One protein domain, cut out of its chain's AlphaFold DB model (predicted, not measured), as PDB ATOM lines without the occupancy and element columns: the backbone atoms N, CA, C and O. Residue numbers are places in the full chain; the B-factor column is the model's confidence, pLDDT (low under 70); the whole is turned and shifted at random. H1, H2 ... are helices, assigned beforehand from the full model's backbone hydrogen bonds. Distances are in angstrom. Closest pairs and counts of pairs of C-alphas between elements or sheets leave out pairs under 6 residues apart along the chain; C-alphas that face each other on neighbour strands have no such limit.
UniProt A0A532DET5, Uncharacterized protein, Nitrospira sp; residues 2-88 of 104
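AT A GLANCE: This is residues 2 to 88 of the 104 residues of an uncharacterized protein of Nitrospira sp (UniProt A0A532DET5). The long helix H2 and the shorter H3 make a helical hairpin, and H1 packs slantwise across H2 on residues 30 to 35 alone, while H1 and H3 stay apart. From the end of H3 a thin tail sticks out with residues 75 to 88, far from the three-helix body, and closes with the small helix H4. The printed part has 87 residues, with four named helices, H1 to H4 in chain order, and no named strand; the class is all helix. The whole is loose, with a radius of gyration of the C-alphas of 16.9 A, and its outline is flat, spanning 50 by 41 by 19 A.

HOW THE PARTS SIT: H2, residues 24 to 48, touches H3, residues 55 to 71, and the two form a hairpin. Their closest C-alphas, those of Leu 36 and Leu 65, are 6.2 A apart. They run opposite ways at a shallow tilt of 32 degrees. H1, residues 2 to 15, touches H2, which meets it with residues 30 to 35 alone; the closest C-alphas, those of Leu 9 and Val 34, are 6.3 A apart. H1 and H2 run opposite ways at a steep tilt of 55 degrees. H1 and H3 are apart. H4, residues 83 to 88, touches no helix. In H2, H3 and H4 every O i to N i+4 pair is within hydrogen-bond range; in H1, 9 of 10 are.

IN THESE COORDINATES: H2 is 36.5 A long from first to last C-alpha, beginning at C-alpha 24 (38.818, -20.794, -12.444). H3 measures 24.3 A and H1 20.4 A, with C-alpha 2 at (34.683, -40.802, -7.779). H4 measures 8.6 A and ends at C-alpha 88 (22.310, -15.961, 34.255).

THE WHOLE: The C-alphas farthest apart, those of Ala 2 and Leu 87, are 50.5 A apart. Without the stretches that stand free, residues 45 to 50 and 75 to 88, the body spans 41 by 25 by 16 A. The link from H3 to H4, 11 residues, is long. The printed part has no cut. Its mean pLDDT is 90.8, and residue 80 is under 70.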
ATOM      1  N   ALA A   2      34.656 -41.904  -6.796       84.38
ATOM      2  CA  ALA A   2      34.683 -40.802  -7.779       84.38
ATOM      3  C   ALA A   2      33.301 -40.197  -8.112       84.38
ATOM      4  O   ALA A   2      33.212 -39.056  -8.556       84.38
ATOM      5  N   ARG A   3      32.212 -40.962  -7.948       91.38
ATOM      6  CA  ARG A   3      30.835 -40.452  -8.076       91.38
ATOM      7  C   ARG A   3      30.487 -39.520  -6.911       91.38
ATOM      8  O   ARG A   3      30.245 -38.353  -7.141       91.38
ATOM      9  N   GLU A   4      30.634 -40.007  -5.686       92.75
ATOM     10  CA  GLU A   4      30.371 -39.241  -4.461       92.75
ATOM     11  C   GLU A   4      31.114 -37.894  -4.400       92.75
ATOM     12  O   GLU A   4      30.506 -36.873  -4.108       92.75
ATOM     13  N   LEU A   5      32.409 -37.854  -4.743       94.69
ATOM     14  CA  LEU A   5      33.156 -36.590  -4.793       94.69
ATOM     15  C   LEU A   5      32.611 -35.612  -5.843       94.69
ATOM     16  O   LEU A   5      32.634 -34.404  -5.623       94.69
ATOM     17  N   ARG A   6      32.120 -36.120  -6.982       94.56
ATOM     18  CA  ARG A   6      31.466 -35.289  -8.002       94.56
ATOM     19  C   ARG A   6      30.121 -34.772  -7.513       94.56
ATOM     20  O   ARG A   6      29.835 -33.604  -7.741       94.56
ATOM     21  N   ASP A   7      29.348 -35.601  -6.821       96.06
ATOM     22  CA  ASP A   7      28.044 -35.216  -6.278       96.06
ATOM     23  C   ASP A   7      28.205 -34.123  -5.206       96.06
ATOM     24  O   ASP A   7      27.505 -33.113  -5.239       96.06
ATOM     25  N   ARG A   8      29.207 -34.254  -4.324       95.44
ATOM     26  CA  ARG A   8      29.572 -33.213  -3.346       95.44
ATOM     27  C   ARG A   8      30.045 -31.925  -4.010       95.44
ATOM     28  O   ARG A   8      29.629 -30.844  -3.612       95.44
ATOM     29  N   LEU A   9      30.890 -32.026  -5.039       95.69
ATOM     30  CA  LEU A   9      31.357 -30.855  -5.786       95.69
ATOM     31  C   LEU A   9      30.198 -30.141  -6.488       95.69
ATOM     32  O   LEU A   9      30.143 -28.913  -6.494       95.69
ATOM     33  N   HIS A  10      29.268 -30.902  -7.062       95.38
ATOM     34  CA  HIS A  10      28.057 -30.363  -7.665       95.38
ATOM     35  C   HIS A  10      27.188 -29.646  -6.625       95.38
ATOM     36  O   HIS A  10      26.802 -28.508  -6.861       95.38
ATOM     37  N   ALA A  11      26.931 -30.260  -5.465       94.62
ATOM     38  CA  ALA A  11      26.172 -29.629  -4.383       94.62
ATOM     39  C   ALA A  11      26.837 -28.330  -3.896       94.62
ATOM     40  O   ALA A  11      26.208 -27.277  -3.900       94.62
ATOM     41  N   LEU A  12      28.138 -28.385  -3.594       93.69
ATOM     42  CA  LEU A  12      28.919 -27.225  -3.169       93.69
ATOM     43  C   LEU A  12      28.841 -26.078  -4.181       93.69
ATOM     44  O   LEU A  12      28.660 -24.923  -3.819       93.69
ATOM     45  N   THR A  13      29.009 -26.385  -5.466       93.50
ATOM     46  CA  THR A  13      29.034 -25.354  -6.511       93.50
ATOM     47  C   THR A  13      27.639 -24.838  -6.845       93.50
ATOM     48  O   THR A  13      27.517 -23.669  -7.195       93.50
ATOM     49  N   ALA A  14      26.590 -25.651  -6.686       92.25
ATOM     50  CA  ALA A  14      25.205 -25.206  -6.804       92.25
ATOM     51  C   ALA A  14      24.868 -24.135  -5.753       92.25
ATOM     52  O   ALA A  14      24.305 -23.101  -6.109       92.25
ATOM     53  N   ASP A  15      25.312 -24.319  -4.505       90.31
ATOM     54  CA  ASP A  15      25.120 -23.342  -3.421       90.31
ATOM     55  C   ASP A  15      25.856 -22.013  -3.670       90.31
ATOM     56  O   ASP A  15      25.430 -20.957  -3.200       90.31
ATOM     57  N   LEU A  16      26.945 -22.045  -4.445       88.94
ATOM     58  CA  LEU A  16      27.730 -20.866  -4.825       88.94
ATOM     59  C   LEU A  16      27.225 -20.179  -6.109       88.94
ATOM     60  O   LEU A  16      27.861 -19.249  -6.601       88.94
ATOM     61  N   GLY A  17      26.086 -20.612  -6.660       88.31
ATOM     62  CA  GLY A  17      25.488 -20.027  -7.866       88.31
ATOM     63  C   GLY A  17      25.801 -20.767  -9.171       88.31
ATOM     64  O   GLY A  17      25.515 -20.246 -10.247       88.31
ATOM     65  N   GLY A  18      26.358 -21.977  -9.090       89.88
ATOM     66  CA  GLY A  18      26.605 -22.877 -10.219       89.88
ATOM     67  C   GLY A  18      28.045 -22.863 -10.743       89.88
ATOM     68  O   GLY A  18      28.803 -21.922 -10.562       89.88
ATOM     69  N   TRP A  19      28.449 -23.927 -11.443       91.25
ATOM     70  CA  TRP A  19      29.833 -24.087 -11.919       91.25
ATOM     71  C   TRP A  19      30.301 -22.967 -12.865       91.25
ATOM     72  O   TRP A  19      31.450 -22.536 -12.803       91.25
ATOM     73  N   SER A  20      29.417 -22.502 -13.751       92.00
ATOM     74  CA  SER A  20      29.732 -21.507 -14.781       92.00
ATOM     75  C   SER A  20      29.839 -20.075 -14.258       92.00
ATOM     76  O   SER A  20      30.393 -19.236 -14.961       92.00
ATOM     77  N   SER A  21      29.307 -19.779 -13.068       89.81
ATOM     78  CA  SER A  21      29.435 -18.452 -12.448       89.81
ATOM     79  C   SER A  21      30.767 -18.279 -11.713       89.81
ATOM     80  O   SER A  21      31.186 -17.151 -11.468       89.81
ATOM     81  N   LEU A  22      31.439 -19.386 -11.387       90.69
ATOM     82  CA  LEU A  22      32.695 -19.394 -10.650       90.69
ATOM     83  C   LEU A  22      33.887 -19.133 -11.569       90.69
ATOM     84  O   LEU A  22      34.032 -19.748 -12.630       90.69
ATOM     85  N   SER A  23      34.814 -18.303 -11.101       93.69
ATOM     86  CA  SER A  23      36.141 -18.171 -11.695       93.69
ATOM     87  C   SER A  23      36.908 -19.496 -11.639       93.69
ATOM     88  O   SER A  23      36.654 -20.375 -10.811       93.69
ATOM     89  N   TYR A  24      37.935 -19.626 -12.478       94.12
ATOM     90  CA  TYR A  24      38.818 -20.794 -12.444       94.12
ATOM     91  C   TYR A  24      39.433 -21.035 -11.053       94.12
ATOM     92  O   TYR A  24      39.585 -22.180 -10.621       94.12
ATOM     93  N   GLN A  25      39.780 -19.965 -10.331       94.25
ATOM     94  CA  GLN A  25      40.357 -20.071  -8.992       94.25
ATOM     95  C   GLN A  25      39.345 -20.643  -7.998       94.25
ATOM     96  O   GLN A  25      39.678 -21.572  -7.267       94.25
ATOM     97  N   GLU A  26      38.100 -20.173  -8.017       93.81
ATOM     98  CA  GLU A  26      37.032 -20.695  -7.157       93.81
ATOM     99  C   GLU A  26      36.703 -22.153  -7.487       93.81
ATOM    100  O   GLU A  26      36.640 -22.992  -6.588       93.81
ATOM    101  N   GLN A  27      36.609 -22.495  -8.775       94.75
ATOM    102  CA  GLN A  27      36.450 -23.878  -9.237       94.75
ATOM    103  C   GLN A  27      37.579 -24.786  -8.726       94.75
ATOM    104  O   GLN A  27      37.357 -25.926  -8.304       94.75
ATOM    105  N   SER A  28      38.814 -24.284  -8.762       95.44
ATOM    106  CA  SER A  28      39.997 -24.974  -8.259       95.44
ATOM    107  C   SER A  28      39.913 -25.193  -6.744       95.44
ATOM    108  O   SER A  28      40.113 -26.322  -6.285       95.44
ATOM    109  N   LEU A  29      39.546 -24.163  -5.974       95.75
ATOM    110  CA  LEU A  29      39.363 -24.252  -4.520       95.75
ATOM    111  C   LEU A  29      38.261 -25.253  -4.151       95.75
ATOM    112  O   LEU A  29      38.509 -26.121  -3.318       95.75
ATOM    113  N   CYS A  30      37.110 -25.212  -4.827       95.31
ATOM    114  CA  CYS A  30      36.003 -26.149  -4.608       95.31
ATOM    115  C   CYS A  30      36.439 -27.608  -4.805       95.31
ATOM    116  O   CYS A  30      36.131 -28.471  -3.985       95.31
ATOM    117  N   LYS A  31      37.237 -27.887  -5.846       96.00
ATOM    118  CA  LYS A  31      37.817 -29.223  -6.065       96.00
ATOM    119  C   LYS A  31      38.713 -29.659  -4.901       96.00
ATOM    120  O   LYS A  31      38.603 -30.792  -4.447       96.00
ATOM    121  N   ARG A  32      39.606 -28.793  -4.406       97.00
ATOM    122  CA  ARG A  32      40.468 -29.143  -3.257       97.00
ATOM    123  C   ARG A  32      39.667 -29.341  -1.973       97.00
ATOM    124  O   ARG A  32      40.012 -30.224  -1.196       97.00
ATOM    125  N   LEU A  33      38.607 -28.562  -1.782       96.31
ATOM    126  CA  LEU A  33      37.736 -28.635  -0.615       96.31
ATOM    127  C   LEU A  33      37.111 -30.026  -0.477       96.31
ATOM    128  O   LEU A  33      37.336 -30.680   0.535       96.31
ATOM    129  N   VAL A  34      36.449 -30.533  -1.523       96.50
ATOM    130  CA  VAL A  34      35.818 -31.868  -1.478       96.50
ATOM    131  C   VAL A  34      36.833 -33.002  -1.281       96.50
ATOM    132  O   VAL A  34      36.534 -34.019  -0.657       96.50
ATOM    133  N   HIS A  35      38.063 -32.838  -1.778       96.19
ATOM    134  CA  HIS A  35      39.139 -33.799  -1.529       96.19
ATOM    135  C   HIS A  35      39.644 -33.749  -0.083       96.19
ATOM    136  O   HIS A  35      39.924 -34.802   0.492       96.19
ATOM    137  N   LEU A  36      39.752 -32.556   0.507       96.81
ATOM    138  CA  LEU A  36      40.140 -32.390   1.905       96.81
ATOM    139  C   LEU A  36      39.071 -32.920   2.859       96.81
ATOM    140  O   LEU A  36      39.434 -33.622   3.797       96.81
ATOM    141  N   GLU A  37      37.785 -32.677   2.593       96.00
ATOM    142  CA  GLU A  37      36.685 -33.297   3.349       96.00
ATOM    143  C   GLU A  37      36.836 -34.816   3.372       96.00
ATOM    144  O   GLU A  37      36.865 -35.432   4.434       96.00
ATOM    145  N   ARG A  38      37.040 -35.426   2.200       95.81
ATOM    146  CA  ARG A  38      37.202 -36.876   2.121       95.81
ATOM    147  C   ARG A  38      38.442 -37.376   2.858       95.81
ATOM    148  O   ARG A  38      38.416 -38.455   3.446       95.81
ATOM    149  N   LEU A  39      39.539 -36.623   2.816       95.56
ATOM    150  CA  LEU A  39      40.758 -36.954   3.550       95.56
ATOM    151  C   LEU A  39      40.527 -36.924   5.067       95.56
ATOM    152  O   LEU A  39      41.027 -37.807   5.764       95.56
ATOM    153  N   VAL A  40      39.776 -35.939   5.564       96.75
ATOM    154  CA  VAL A  40      39.383 -35.833   6.977       96.75
ATOM    155  C   VAL A  40      38.498 -37.021   7.366       96.75
ATOM    156  O   VAL A  40      38.851 -37.747   8.292       96.75
ATOM    157  N   GLU A  41      37.466 -37.334   6.584       95.69
ATOM    158  CA  GLU A  41      36.583 -38.483   6.843       95.69
ATOM    159  C   GLU A  41      37.320 -39.823   6.874       95.69
ATOM    160  O   GLU A  41      37.020 -40.696   7.683       95.69
ATOM    161  N   LEU A  42      38.291 -40.027   5.978       95.00
ATOM    162  CA  LEU A  42      39.093 -41.253   5.966       95.00
ATOM    163  C   LEU A  42      39.911 -41.400   7.252       95.00
ATOM    164  O   LEU A  42      40.088 -42.511   7.755       95.00
ATOM    165  N   LYS A  43      40.417 -40.284   7.782       95.75
ATOM    166  CA  LYS A  43      41.148 -40.251   9.051       95.75
ATOM    167  C   LYS A  43      40.216 -40.528  10.232       95.75
ATOM    168  O   LYS A  43      40.570 -41.340  11.084       95.75
ATOM    169  N   GLU A  44      39.029 -39.932  10.244       96.31
ATOM    170  CA  GLU A  44      38.000 -40.164  11.264       96.31
ATOM    171  C   GLU A  44      37.499 -41.611  11.249       96.31
ATOM    172  O   GLU A  44      37.411 -42.245  12.298       96.31
ATOM    173  N   LEU A  45      37.260 -42.181  10.065       96.19
ATOM    174  CA  LEU A  45      36.868 -43.582   9.912       96.19
ATOM    175  C   LEU A  45      37.942 -44.523  10.465       96.19
ATOM    176  O   LEU A  45      37.627 -45.466  11.188       96.19
ATOM    177  N   LYS A  46      39.217 -44.254  10.158       95.94
ATOM    178  CA  LYS A  46      40.339 -45.029  10.698       95.94
ATOM    179  C   LYS A  46      40.380 -44.963  12.226       95.94
ATOM    180  O   LYS A  46      40.638 -45.983  12.860       95.94
ATOM    181  N   LEU A  47      40.124 -43.791  12.806       95.75
ATOM    182  CA  LEU A  47      40.061 -43.612  14.256       95.75
ATOM    183  C   LEU A  47      38.880 -44.386  14.866       95.75
ATOM    184  O   LEU A  47      39.063 -45.101  15.847       95.75
ATOM    185  N   ALA A  48      37.695 -44.317  14.251       96.38
ATOM    186  CA  ALA A  48      36.499 -45.038  14.693       96.38
ATOM    187  C   ALA A  48      36.672 -46.568  14.662       96.38
ATOM    188  O   ALA A  48      36.095 -47.280  15.478       96.38
ATOM    189  N   GLN A  49      37.508 -47.076  13.756       97.19
ATOM    190  CA  GLN A  49      37.875 -48.493  13.662       97.19
ATOM    191  C   GLN A  49      38.955 -48.919  14.681       97.19
ATOM    192  O   GLN A  49      39.471 -50.031  14.597       97.19
ATOM    193  N   GLY A  50      39.328 -48.050  15.628       96.31
ATOM    194  CA  GLY A  50      40.371 -48.315  16.628       96.31
ATOM    195  C   GLY A  50      41.799 -48.128  16.105       96.31
ATOM    196  O   GLY A  50      42.768 -48.492  16.774       96.31
ATOM    197  N   GLY A  51      41.956 -47.571  14.903       95.38
ATOM    198  CA  GLY A  51      43.253 -47.236  14.337       95.38
ATOM    199  C   GLY A  51      43.869 -45.992  14.977       95.38
ATOM    200  O   GLY A  51      43.199 -45.167  15.592       95.38
ATOM    201  N   ARG A  52      45.180 -45.824  14.786       94.25
ATOM    202  CA  ARG A  52      45.895 -44.611  15.201       94.25
ATOM    203  C   ARG A  52      45.889 -43.551  14.108       94.25
ATOM    204  O   ARG A  52      46.008 -43.854  12.911       94.25
ATOM    205  N   LEU A  53      45.810 -42.309  14.556       94.44
ATOM    206  CA  LEU A  53      45.782 -41.111  13.741       94.44
ATOM    207  C   LEU A  53      46.968 -40.220  14.121       94.44
ATOM    208  O   LEU A  53      47.291 -40.078  15.293       94.44
ATOM    209  N   ASP A  54      47.619 -39.640  13.115       94.88
ATOM    210  CA  ASP A  54      48.573 -38.553  13.332       94.88
ATOM    211  C   ASP A  54      47.780 -37.258  13.531       94.88
ATOM    212  O   ASP A  54      47.170 -36.741  12.586       94.88
ATOM    213  N   GLU A  55      47.758 -36.784  14.776       94.25
ATOM    214  CA  GLU A  55      47.004 -35.608  15.210       94.25
ATOM    215  C   GLU A  55      47.453 -34.342  14.483       94.25
ATOM    216  O   GLU A  55      46.616 -33.571  14.018       94.25
ATOM    217  N   ASN A  56      48.759 -34.159  14.283       95.88
ATOM    218  CA  ASN A  56      49.292 -32.976  13.614       95.88
ATOM    219  C   ASN A  56      48.836 -32.917  12.153       95.88
ATOM    220  O   ASN A  56      48.379 -31.875  11.681       95.88
ATOM    221  N   LEU A  57      48.902 -34.044  11.435       94.06
ATOM    222  CA  LEU A  57      48.424 -34.115  10.050       94.06
ATOM    223  C   LEU A  57      46.905 -33.946   9.946       94.06
ATOM    224  O   LEU A  57      46.412 -33.399   8.959       94.06
ATOM    225  N   TYR A  58      46.158 -34.429  10.935       96.38
ATOM    226  CA  TYR A  58      44.707 -34.279  10.987       96.38
ATOM    227  C   TYR A  58      44.283 -32.835  11.259       96.38
ATOM    228  O   TYR A  58      43.510 -32.274  10.483       96.38
ATOM    229  N   PHE A  59      44.847 -32.196  12.285       96.44
ATOM    230  CA  PHE A  59      44.572 -30.794  12.585       96.44
ATOM    231  C   PHE A  59      45.004 -29.875  11.441       96.44
ATOM    232  O   PHE A  59      44.276 -28.946  11.100       96.44
ATOM    233  N   ASN A  60      46.128 -30.161  10.780       96.81
ATOM    234  CA  ASN A  60      46.538 -29.410   9.595       96.81
ATOM    235  C   ASN A  60      45.511 -29.530   8.448       96.81
ATOM    236  O   ASN A  60      45.164 -28.529   7.816       96.81
ATOM    237  N   ALA A  61      44.963 -30.727   8.213       96.81
ATOM    238  CA  ALA A  61      43.915 -30.925   7.212       96.81
ATOM    239  C   ALA A  61      42.630 -30.152   7.554       96.81
ATOM    240  O   ALA A  61      42.081 -29.482   6.679       96.81
ATOM    241  N   ILE A  62      42.194 -30.177   8.818       97.06
ATOM    242  CA  ILE A  62      41.027 -29.411   9.290       97.06
ATOM    243  C   ILE A  62      41.256 -27.907   9.128       97.06
ATOM    244  O   ILE A  62      40.393 -27.200   8.606       97.06
ATOM    245  N   ASN A  63      42.422 -27.406   9.535       96.50
ATOM    246  CA  ASN A  63      42.755 -25.987   9.422       96.50
ATOM    247  C   ASN A  63      42.791 -25.536   7.957       96.50
ATOM    248  O   ASN A  63      42.248 -24.484   7.616       96.50
ATOM    249  N   SER A  64      43.363 -26.362   7.078       96.62
ATOM    250  CA  SER A  64      43.361 -26.123   5.633       96.62
ATOM    251  C   SER A  64      41.939 -26.092   5.069       96.62
ATOM    252  O   SER A  64      41.596 -25.177   4.320       96.62
ATOM    253  N   LEU A  65      41.089 -27.045   5.466       95.81
ATOM    254  CA  LEU A  65      39.688 -27.114   5.051       95.81
ATOM    255  C   LEU A  65      38.897 -25.875   5.503       95.81
ATOM    256  O   LEU A  65      38.237 -25.235   4.687       95.81
ATOM    257  N   SER A  66      39.027 -25.482   6.772       94.31
ATOM    258  CA  SER A  66      38.401 -24.279   7.339       94.31
ATOM    259  C   SER A  66      38.843 -22.997   6.617       94.31
ATOM    260  O   SER A  66      38.024 -22.130   6.288       94.31
ATOM    261  N   GLY A  67      40.134 -22.901   6.284       95.00
ATOM    262  CA  GLY A  67      40.680 -21.799   5.497       95.00
ATOM    263  C   GLY A  67      40.076 -21.717   4.093       95.00
ATOM    264  O   GLY A  67      39.727 -20.627   3.642       95.00
ATOM    265  N   LEU A  68      39.910 -22.853   3.407       94.50
ATOM    266  CA  LEU A  68      39.257 -22.896   2.094       94.50
ATOM    267  C   LEU A  68      37.778 -22.519   2.177       94.50
ATOM    268  O   LEU A  68      37.337 -21.683   1.393       94.50
ATOM    269  N   LEU A  69      37.044 -23.079   3.142       92.56
ATOM    270  CA  LEU A  69      35.629 -22.777   3.377       92.56
ATOM    271  C   LEU A  69      35.399 -21.277   3.585       92.56
ATOM    272  O   LEU A  69      34.502 -20.688   2.988       92.56
ATOM    273  N   THR A  70      36.254 -20.631   4.379       92.44
ATOM    274  CA  THR A  70      36.175 -19.182   4.611       92.44
ATOM    275  C   THR A  70      36.389 -18.389   3.316       92.44
ATOM    276  O   THR A  70      35.676 -17.418   3.065       92.44
ATOM    277  N   LYS A  71      37.330 -18.812   2.457       91.06
ATOM    278  CA  LYS A  71      37.630 -18.138   1.180       91.06
ATOM    279  C   LYS A  71      36.496 -18.228   0.163       91.06
ATOM    280  O   LYS A  71      36.299 -17.277  -0.580       91.06
ATOM    281  N   ILE A  72      35.759 -19.337   0.138       88.44
ATOM    282  CA  ILE A  72      34.621 -19.520  -0.779       88.44
ATOM    283  C   ILE A  72      33.311 -18.921  -0.244       88.44
ATOM    284  O   ILE A  72      32.267 -19.078  -0.864       88.44
ATOM    285  N   GLY A  73      33.348 -18.228   0.900       81.75
ATOM    286  CA  GLY A  73      32.206 -17.466   1.404       81.75
ATOM    287  C   GLY A  73      31.482 -18.073   2.604       81.75
ATOM    288  O   GLY A  73      30.404 -17.583   2.949       81.75
ATOM    289  N   LEU A  74      32.050 -19.075   3.292       78.88
ATOM    290  CA  LEU A  74      31.512 -19.515   4.581       78.88
ATOM    291  C   LEU A  74      31.606 -18.363   5.592       78.88
ATOM    292  O   LEU A  74      32.679 -18.015   6.087       78.88
ATOM    293  N   LYS A  75      30.459 -17.762   5.911       72.56
ATOM    294  CA  LYS A  75      30.377 -16.672   6.886       72.56
ATOM    295  C   LYS A  75      30.355 -17.235   8.303       72.56
ATOM    296  O   LYS A  75      29.502 -18.054   8.646       72.56
ATOM    297  N   ARG A  76      31.245 -16.729   9.162       71.31
ATOM    298  CA  ARG A  76      31.206 -17.003  10.603       71.31
ATOM    299  C   ARG A  76      29.881 -16.500  11.185       71.31
ATOM    300  O   ARG A  76      29.591 -15.309  11.121       71.31
ATOM    301  N   ARG A  77      29.106 -17.390  11.809       72.31
ATOM    302  CA  ARG A  77      27.920 -17.020  12.599       72.31
ATOM    303  C   ARG A  77      28.345 -16.786  14.046       72.31
ATOM    304  O   ARG A  77      28.621 -17.735  14.773       72.31
ATOM    305  N   VAL A  78      28.463 -15.523  14.455       71.69
ATOM    306  CA  VAL A  78      28.777 -15.176  15.849       71.69
ATOM    307  C   VAL A  78      27.511 -15.335  16.682       71.69
ATOM    308  O   VAL A  78      26.497 -14.704  16.398       71.69
ATOM    309  N   LYS A  79      27.570 -16.168  17.722       73.56
ATOM    310  CA  LYS A  79      26.526 -16.194  18.744       73.56
ATOM    311  C   LYS A  79      26.706 -14.950  19.613       73.56
ATOM    312  O   LYS A  79      27.688 -14.858  20.344       73.56
ATOM    313  N   VAL A  80      25.792 -13.990  19.498       67.00
ATOM    314  CA  VAL A  80      25.732 -12.855  20.424       67.00
ATOM    315  C   VAL A  80      25.247 -13.411  21.757       67.00
ATOM    316  O   VAL A  80      24.128 -13.903  21.853       67.00
ATOM    317  N   VAL A  81      26.120 -13.407  22.757       75.19
ATOM    318  CA  VAL A  81      25.766 -13.728  24.141       75.19
ATOM    319  C   VAL A  81      25.822 -12.406  24.885       75.19
ATOM    320  O   VAL A  81      26.881 -11.776  24.917       75.19
ATOM    321  N   SER A  82      24.691 -11.940  25.415       78.31
ATOM    322  CA  SER A  82      24.712 -10.743  26.250       78.31
ATOM    323  C   SER A  82      25.408 -11.059  27.574       78.31
ATOM    324  O   SER A  82      25.411 -12.201  28.040       78.31
ATOM    325  N   LEU A  83      26.000 -10.043  28.205       73.25
ATOM    326  CA  LEU A  83      26.584 -10.199  29.538       73.25
ATOM    327  C   LEU A  83      25.545 -10.753  30.528       73.25
ATOM    328  O   LEU A  83      25.867 -11.598  31.355       73.25
ATOM    329  N   THR A  84      24.286 -10.341  30.379       75.81
ATOM    330  CA  THR A  84      23.148 -10.841  31.152       75.81
ATOM    331  C   THR A  84      22.911 -12.339  30.925       75.81
ATOM    332  O   THR A  84      22.762 -13.076  31.895       75.81
ATOM    333  N   ASP A  85      22.962 -12.821  29.679       78.25
ATOM    334  CA  ASP A  85      22.811 -14.252  29.359       78.25
ATOM    335  C   ASP A  85      23.954 -15.102  29.920       78.25
ATOM    336  O   ASP A  85      23.740 -16.253  30.312       78.25
ATOM    337  N   TYR A  86      25.168 -14.544  29.950       74.12
ATOM    338  CA  TYR A  86      26.347 -15.194  30.518       74.12
ATOM    339  C   TYR A  86      26.270 -15.278  32.047       74.12
ATOM    340  O   TYR A  86      26.528 -16.335  32.620       74.12
ATOM    341  N   LEU A  87      25.864 -14.190  32.709       81.25
ATOM    342  CA  LEU A  87      25.707 -14.143  34.166       81.25
ATOM    343  C   LEU A  87      24.569 -15.050  34.651       81.25
ATOM    344  O   LEU A  87      24.736 -15.748  35.648       81.25
ATOM    345  N   ASN A  88      23.455 -15.109  33.916       76.69
ATOM    346  CA  ASN A  88      22.310 -15.961  34.255       76.69
ATOM    347  C   ASN A  88      22.569 -17.460  34.023       76.69
ATOM    348  O   ASN A  88      21.872 -18.289  34.602       76.69
TER     349      ASN A  88